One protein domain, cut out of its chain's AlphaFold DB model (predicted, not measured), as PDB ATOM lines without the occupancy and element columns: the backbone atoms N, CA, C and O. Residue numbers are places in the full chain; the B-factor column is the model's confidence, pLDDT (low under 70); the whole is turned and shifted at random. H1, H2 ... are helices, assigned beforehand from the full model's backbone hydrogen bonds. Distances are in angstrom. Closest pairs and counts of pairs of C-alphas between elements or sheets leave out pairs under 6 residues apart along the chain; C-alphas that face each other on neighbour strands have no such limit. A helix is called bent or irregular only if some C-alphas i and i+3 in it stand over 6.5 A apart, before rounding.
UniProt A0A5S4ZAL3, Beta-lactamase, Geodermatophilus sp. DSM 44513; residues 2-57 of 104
ATOM      1  N   ALA A   2     129.348  97.703 123.995       92.94
ATOM      2  CA  ALA A   2     128.418  98.818 123.764       92.94
ATOM      3  C   ALA A   2     129.005  99.937 122.880       92.94
ATOM      4  O   ALA A   2     128.262 100.776 122.381       92.94
ATOM      5  N   ASP A   3     130.323  99.940 122.690       95.12
ATOM      6  CA  ASP A   3     131.081 100.908 121.899       95.12
ATOM      7  C   ASP A   3     131.743 100.255 120.662       95.12
ATOM      8  O   ASP A   3     132.587 100.874 120.014       95.12
ATOM      9  N   THR A   4     131.364  99.021 120.308       94.94
ATOM     10  CA  THR A   4     131.753  98.359 119.054       94.94
ATOM     11  C   THR A   4     130.677  98.542 117.986       94.94
ATOM     12  O   THR A   4     129.547  98.084 118.150       94.94
ATOM     13  N   SER A   5     131.009  99.195 116.872       92.00
ATOM     14  CA  SER A   5     130.057  99.462 115.785       92.00
ATOM     15  C   SER A   5     130.750  99.724 114.447       92.00
ATOM     16  O   SER A   5     131.905 100.141 114.399       92.00
ATOM     17  N   VAL A   6     130.033  99.510 113.338       88.75
ATOM     18  CA  VAL A   6     130.488  99.959 112.009       88.75
ATOM     19  C   VAL A   6     130.330 101.477 111.890       88.75
ATOM     20  O   VAL A   6     131.253 102.167 111.465       88.75
ATOM     21  N   LEU A   7     129.181 102.017 112.305       88.69
ATOM     22  CA  LEU A   7     128.904 103.454 112.342       88.69
ATOM     23  C   LEU A   7     128.871 103.923 113.795       88.69
ATOM     24  O   LEU A   7     128.050 103.437 114.570       88.69
ATOM     25  N   VAL A   8     129.733 104.882 114.143       89.62
ATOM     26  CA  VAL A   8     129.764 105.451 115.497       89.62
ATOM     27  C   VAL A   8     128.474 106.237 115.736       89.62
ATOM     28  O   VAL A   8     128.194 107.166 114.971       89.62
ATOM     29  N   PRO A   9     127.689 105.907 116.776       90.12
ATOM     30  CA  PRO A   9     126.490 106.661 117.115       90.12
ATOM     31  C   PRO A   9     126.812 108.123 117.429       90.12
ATOM     32  O   PRO A   9     127.841 108.425 118.032       90.12
ATOM     33  N   ALA A  10     125.891 109.035 117.105       91.31
ATOM     34  CA  ALA A  10     126.057 110.463 117.396       91.31
ATOM     35  C   ALA A  10     126.301 110.745 118.893       91.31
ATOM     36  O   ALA A  10     127.058 111.644 119.238       91.31
ATOM     37  N   THR A  11     125.734 109.921 119.779       92.69
ATOM     38  CA  THR A  11     125.913 109.975 121.241       92.69
ATOM     39  C   THR A  11     127.312 109.571 121.727       92.69
ATOM     40  O   THR A  11     127.570 109.611 122.927       92.69
ATOM     41  N   ARG A  12     128.194 109.123 120.824       90.94
ATOM     42  CA  ARG A  12     129.556 108.646 121.111       90.94
ATOM     43  C   ARG A  12     130.624 109.291 120.224       90.94
ATOM     44  O   ARG A  12     131.785 108.891 120.282       90.94
ATOM     45  N   VAL A  13     130.245 110.244 119.369       89.50
ATOM     46  CA  VAL A  13     131.151 110.841 118.374       89.50
ATOM     47  C   VAL A  13     132.303 111.616 119.020       89.50
ATOM     48  O   VAL A  13     133.394 111.675 118.465       89.50
ATOM     49  N   ASP A  14     132.083 112.146 120.219       93.12
ATOM     50  CA  ASP A  14     133.065 112.832 121.059       93.12
ATOM     51  C   ASP A  14     134.209 111.915 121.523       93.12
ATOM     52  O   ASP A  14     135.314 112.383 121.787       93.12
ATOM     53  N   ARG A  15     133.972 110.598 121.574       92.62
ATOM     54  CA  ARG A  15     134.970 109.578 121.938       92.62
ATOM     55  C   ARG A  15     135.718 109.008 120.729       92.62
ATOM     56  O   ARG A  15     136.596 108.163 120.906       92.62
ATOM     57  N   LEU A  16     135.379 109.424 119.504       91.62
ATOM     58  CA  LEU A  16     136.042 108.949 118.291       91.62
ATOM     59  C   LEU A  16     137.396 109.642 118.113       91.62
ATOM     60  O   LEU A  16     137.471 110.849 117.890       91.62
ATOM     61  N   LEU A  17     138.470 108.855 118.141       92.12
ATOM     62  CA  LEU A  17     139.808 109.358 117.850       92.12
ATOM     63  C   LEU A  17     139.996 109.596 116.341       92.12
ATOM     64  O   LEU A  17     139.563 108.766 115.532       92.12
ATOM     65  N   PRO A  18     140.654 110.700 115.939       90.44
ATOM     66  CA  PRO A  18     140.968 110.948 114.541       90.44
ATOM     67  C   PRO A  18     142.047 109.986 114.032       90.44
ATOM     68  O   PRO A  18     142.978 109.619 114.749       90.44
ATOM     69  N   GLY A  19     141.946 109.613 112.757       90.94
ATOM     70  CA  GLY A  19     143.023 108.913 112.062       90.94
ATOM     71  C   GLY A  19     144.131 109.879 111.646       90.94
ATOM     72  O   GLY A  19     143.883 111.066 111.419       90.94
ATOM     73  N   HIS A  20     145.348 109.365 111.485       94.00
ATOM     74  CA  HIS A  20     146.494 110.132 110.999       94.00
ATOM     75  C   HIS A  20     147.195 109.397 109.854       94.00
ATOM     76  O   HIS A  20     147.233 108.171 109.814       94.00
ATOM     77  N   SER A  21     147.759 110.147 108.906       92.75
ATOM     78  CA  SER A  21     148.659 109.592 107.894       92.75
ATOM     79  C   SER A  21     150.020 109.233 108.508       92.75
ATOM     80  O   SER A  21     150.332 109.703 109.605       92.75
ATOM     81  N   PRO A  22     150.900 108.517 107.781       93.75
ATOM     82  CA  PRO A  22     152.268 108.252 108.245       93.75
ATOM     83  C   PRO A  22     153.098 109.509 108.566       93.75
ATOM     84  O   PRO A  22     154.085 109.425 109.281       93.75
ATOM     85  N   HIS A  23     152.689 110.682 108.066       96.56
ATOM     86  CA  HIS A  23     153.325 111.975 108.348       96.56
ATOM     87  C   HIS A  23     152.592 112.770 109.450       96.56
ATOM     88  O   HIS A  23     152.751 113.984 109.543       96.56
ATOM     89  N   GLY A  24     151.709 112.126 110.222       95.25
ATOM     90  CA  GLY A  24     150.972 112.736 111.334       95.25
ATOM     91  C   GLY A  24     149.790 113.630 110.936       95.25
ATOM     92  O   GLY A  24     149.146 114.216 111.804       95.25
ATOM     93  N   ARG A  25     149.456 113.740 109.646       96.75
ATOM     94  CA  ARG A  25     148.355 114.607 109.185       96.75
ATOM     95  C   ARG A  25     147.002 113.964 109.464       96.75
ATOM     96  O   ARG A  25     146.829 112.795 109.131       96.75
ATOM     97  N   LEU A  26     146.045 114.738 109.979       95.56
ATOM     98  CA  LEU A  26     144.675 114.278 110.222       95.56
ATOM     99  C   LEU A  26     144.044 113.681 108.956       95.56
ATOM    100  O   LEU A  26     144.211 114.202 107.847       95.56
ATOM    101  N   ARG A  27     143.302 112.588 109.130       91.81
ATOM    102  CA  ARG A  27     142.550 111.903 108.077       91.81
ATOM    103  C   ARG A  27     141.098 111.726 108.515       91.81
ATOM    104  O   ARG A  27     140.851 111.381 109.673       91.81
ATOM    105  N   PRO A  28     140.133 111.950 107.608       86.31
ATOM    106  CA  PRO A  28     138.743 111.659 107.911       86.31
ATOM    107  C   PRO A  28     138.566 110.149 108.146       86.31
ATOM    108  O   PRO A  28     139.344 109.357 107.607       86.31
ATOM    109  N   PRO A  29     137.538 109.732 108.906       82.19
ATOM    110  CA  PRO A  29     137.225 108.319 109.069       82.19
ATOM    111  C   PRO A  29     137.047 107.627 107.714       82.19
ATOM    112  O   PRO A  29     136.360 108.157 106.835       82.19
ATOM    113  N   LEU A  30     137.624 106.431 107.565       77.56
ATOM    114  CA  LEU A  30     137.437 105.625 106.363       77.56
ATOM    115  C   LEU A  30     135.945 105.300 106.182       77.56
ATOM    116  O   LEU A  30     135.275 104.826 107.110       77.56
ATOM    117  N   LYS A  31     135.434 105.583 104.983       76.38
ATOM    118  CA  LYS A  31     134.106 105.182 104.513       76.38
ATOM    119  C   LYS A  31     134.304 104.052 103.507       76.38
ATOM    120  O   LYS A  31     134.401 104.307 102.311       76.38
ATOM    121  N   ASP A  32     134.472 102.841 104.019       69.31
ATOM    122  CA  ASP A  32     134.729 101.650 103.207       69.31
ATOM    123  C   ASP A  32     133.415 101.039 102.681       69.31
ATOM    124  O   ASP A  32     132.380 101.089 103.348       69.31
ATOM    125  N   LEU A  33     133.477 100.439 101.493       73.88
ATOM    126  CA  LEU A  33     132.424  99.602 100.912       73.88
ATOM    127  C   LEU A  33     132.484  98.153 101.429       73.88
ATOM    128  O   LEU A  33     131.582  97.367 101.144       73.88
ATOM    129  N   MET A  34     133.512  97.794 102.208       81.88
ATOM    130  CA  MET A  34     133.707  96.466 102.795       81.88
ATOM    131  C   MET A  34     133.692  96.497 104.333       81.88
ATOM    132  O   MET A  34     134.665  96.103 104.979       81.88
ATOM    133  N   PRO A  35     132.582  96.904 104.980       81.56
ATOM    134  CA  PRO A  35     132.563  97.096 106.427       81.56
ATOM    135  C   PRO A  35     132.921  95.836 107.228       81.56
ATOM    136  O   PRO A  35     133.532  95.937 108.292       81.56
ATOM    137  N   ALA A  36     132.610  94.656 106.682       85.69
ATOM    138  CA  ALA A  36     132.941  93.360 107.270       85.69
ATOM    139  C   ALA A  36     134.451  93.039 107.286       85.69
ATOM    140  O   ALA A  36     134.872  92.206 108.080       85.69
ATOM    141  N   ALA A  37     135.264  93.683 106.440       87.19
ATOM    142  CA  ALA A  37     136.693  93.391 106.308       87.19
ATOM    143  C   ALA A  37     137.589  94.200 107.264       87.19
ATOM    144  O   ALA A  37     138.760  93.863 107.425       87.19
ATOM    145  N   GLY A  38     137.069  95.249 107.911       86.88
ATOM    146  CA  GLY A  38     137.899  96.063 108.810       86.88
ATOM    147  C   GLY A  38     137.320  97.383 109.310       86.88
ATOM    148  O   GLY A  38     138.045  98.145 109.935       86.88
ATOM    149  N   SER A  39     136.040  97.691 109.079       88.31
ATOM    150  CA  SER A  39     135.482  99.006 109.455       88.31
ATOM    151  C   SER A  39     134.889  99.074 110.862       88.31
ATOM    152  O   SER A  39     134.255 100.076 111.211       88.31
ATOM    153  N   LEU A  40     135.046  98.024 111.673       90.44
ATOM    154  CA  LEU A  40     134.600  98.062 113.060       90.44
ATOM    155  C   LEU A  40     135.447  99.054 113.853       90.44
ATOM    156  O   LEU A  40     136.670  98.967 113.909       90.44
ATOM    157  N   ARG A  41     134.762  99.980 114.513       92.00
ATOM    158  CA  ARG A  41     135.327 100.874 115.517       92.00
ATOM    159  C   ARG A  41     134.969 100.299 116.874       92.00
ATOM    160  O   ARG A  41     133.844  99.846 117.060       92.00
ATOM    161  N   SER A  42     135.922 100.288 117.795       94.62
ATOM    162  CA  SER A  42     135.736  99.740 119.136       94.62
ATOM    163  C   SER A  42     136.498 100.569 120.159       94.62
ATOM    164  O   SER A  42     137.473 101.242 119.825       94.62
ATOM    165  N   SER A  43     136.084 100.486 121.420       95.69
ATOM    166  CA  SER A  43     136.888 100.940 122.551       95.69
ATOM    167  C   SER A  43     137.861  99.843 123.002       95.69
ATOM    168  O   SER A  43     137.656  98.656 122.721       95.69
ATOM    169  N   ALA A  44     138.901 100.235 123.746       96.44
ATOM    170  CA  ALA A  44     139.803  99.285 124.400       96.44
ATOM    171  C   ALA A  44     139.049  98.371 125.383       96.44
ATOM    172  O   ALA A  44     139.328  97.180 125.456       96.44
ATOM    173  N   GLU A  45     138.050  98.903 126.089       97.75
ATOM    174  CA  GLU A  45     137.235  98.140 127.039       97.75
ATOM    175  C   GLU A  45     136.414  97.038 126.350       97.75
ATOM    176  O   GLU A  45     136.366  95.899 126.814       97.75
ATOM    177  N   ASP A  46     135.786  97.341 125.212       97.88
ATOM    178  CA  ASP A  46     135.063  96.342 124.421       97.88
ATOM    179  C   ASP A  46     136.006  95.278 123.841       97.88
ATOM    180  O   ASP A  46     135.682  94.090 123.900       97.88
ATOM    181  N   LEU A  47     137.194  95.676 123.369       97.38
ATOM    182  CA  LEU A  47     138.212  94.735 122.888       97.38
ATOM    183  C   LEU A  47     138.754  93.835 124.003       97.38
ATOM    184  O   LEU A  47     138.987  92.657 123.756       97.38
ATOM    185  N   LEU A  48     138.905  94.338 125.231       98.06
ATOM    186  CA  LEU A  48     139.307  93.519 126.378       98.06
ATOM    187  C   LEU A  48     138.235  92.491 126.754       98.06
ATOM    188  O   LEU A  48     138.575  91.356 127.083       98.06
ATOM    189  N   ARG A  49     136.944  92.840 126.657       98.19
ATOM    190  CA  ARG A  49     135.859  91.863 126.867       98.19
ATOM    191  C   ARG A  49     135.840  90.792 125.776       98.19
ATOM    192  O   ARG A  49     135.674  89.617 126.091       98.19
ATOM    193  N   PHE A  50     136.054  91.180 124.517       97.62
ATOM    194  CA  PHE A  50     136.216  90.226 123.418       97.62
ATOM    195  C   PHE A  50     137.427  89.308 123.639       97.62
ATOM    196  O   PHE A  50     137.295  88.090 123.560       97.62
ATOM    197  N   LEU A  51     138.581  89.875 124.008       97.50
ATOM    198  CA  LEU A  51     139.796  89.123 124.316       97.50
ATOM    199  C   LEU A  51     139.578  88.128 125.462       97.50
ATOM    200  O   LEU A  51     140.003  86.981 125.348       97.50
ATOM    201  N   ALA A  52     138.895  88.530 126.535       98.12
ATOM    202  CA  ALA A  52     138.577  87.639 127.650       98.12
ATOM    203  C   ALA A  52     137.757  86.423 127.189       98.12
ATOM    204  O   ALA A  52     138.108  85.295 127.528       98.12
ATOM    205  N   ALA A  53     136.738  86.629 126.345       98.00
ATOM    206  CA  ALA A  53     135.964  85.534 125.760       98.00
ATOM    207  C   ALA A  53     136.804  84.665 124.805       98.00
ATOM    208  O   ALA A  53     136.625  83.454 124.759       98.00
ATOM    209  N   CYS A  54     137.745  85.248 124.057       97.44
ATOM    210  CA  CYS A  54     138.664  84.488 123.209       97.44
ATOM    211  C   CYS A  54     139.658  83.629 124.005       97.44
ATOM    212  O   CYS A  54     140.026  82.558 123.529       97.44
ATOM    213  N   LEU A  55     140.113  84.100 125.171       96.88
ATOM    214  CA  LEU A  55     141.035  83.377 126.054       96.88
ATOM    215  C   LEU A  55     140.319  82.306 126.881       96.88
ATOM    216  O   LEU A  55     140.882  81.245 127.138       96.88
ATOM    217  N   GLN A  56     139.090  82.594 127.305       97.75
ATOM    218  CA  GLN A  56     138.241  81.709 128.096       97.75
ATOM    219  C   GLN A  56     136.850  81.635 127.450       97.75
ATOM    220  O   GLN A  56     135.926  82.324 127.892       97.75
ATOM    221  N   PRO A  57     136.693  80.827 126.382       97.62
ATOM    222  CA  PRO A  57     135.417  80.686 125.693       97.62
ATOM    223  C   PRO A  57     134.300  80.253 126.659       97.62
ATOM    224  O   PRO A  57     134.476  79.274 127.389       97.62
TER     225      PRO A  57
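Overview. This is residues 2 to 57 of the 104 residues of the protein "Beta-lactamase" of Geodermatophilus sp. DSM 44513 (UniProt A0A5S4ZAL3). Little regular structure is seen: a loose chain of loops with three separate helices, in which residues 48 to 57, of which 48 to 55 belong to H3, stick out as an arm, and residues 19 to 27 fold back on themselves at the far end from it. The 56 printed residues hold H1, H2 and H3 in that order and no named strand; the class is all helix, with 22 residues in named elements. The whole is loose, radius of gyration of the C-alphas 13.3 A, spanning 39 by 26 by 23 A.

Arrangement. H1, residues 10 to 15, is apart from H2, residues 35 to 38, and from H3, residues 44 to 55; H2 and H3 are apart too. Residues 19 to 20 pair antiparallel with residues 26 to 27. In H3 every O i to N i+4 pair is within hydrogen-bond range; H1 has 0 of 2, but 2 of 3 O i to N i+3 pairs, and H2 is too short for an i+4 pair.

Along the chain. H1 begins at C-alpha 10 (126.057, 110.463, 117.396) and is irregular, C-alphas 11 and 14 being 7.7 A apart. H2 measures 5.9 A. H3, 16.0 A long, ends at C-alpha 55 (141.035, 83.377, 126.054).

Size, cuts and confidence. The C-alphas farthest apart, His 23 and Pro 57, are 40.0 A apart. The printed part has no cut; H1 to H2 is a long link, H2 to H3 a tight one. Residue 32 has pLDDT under 70.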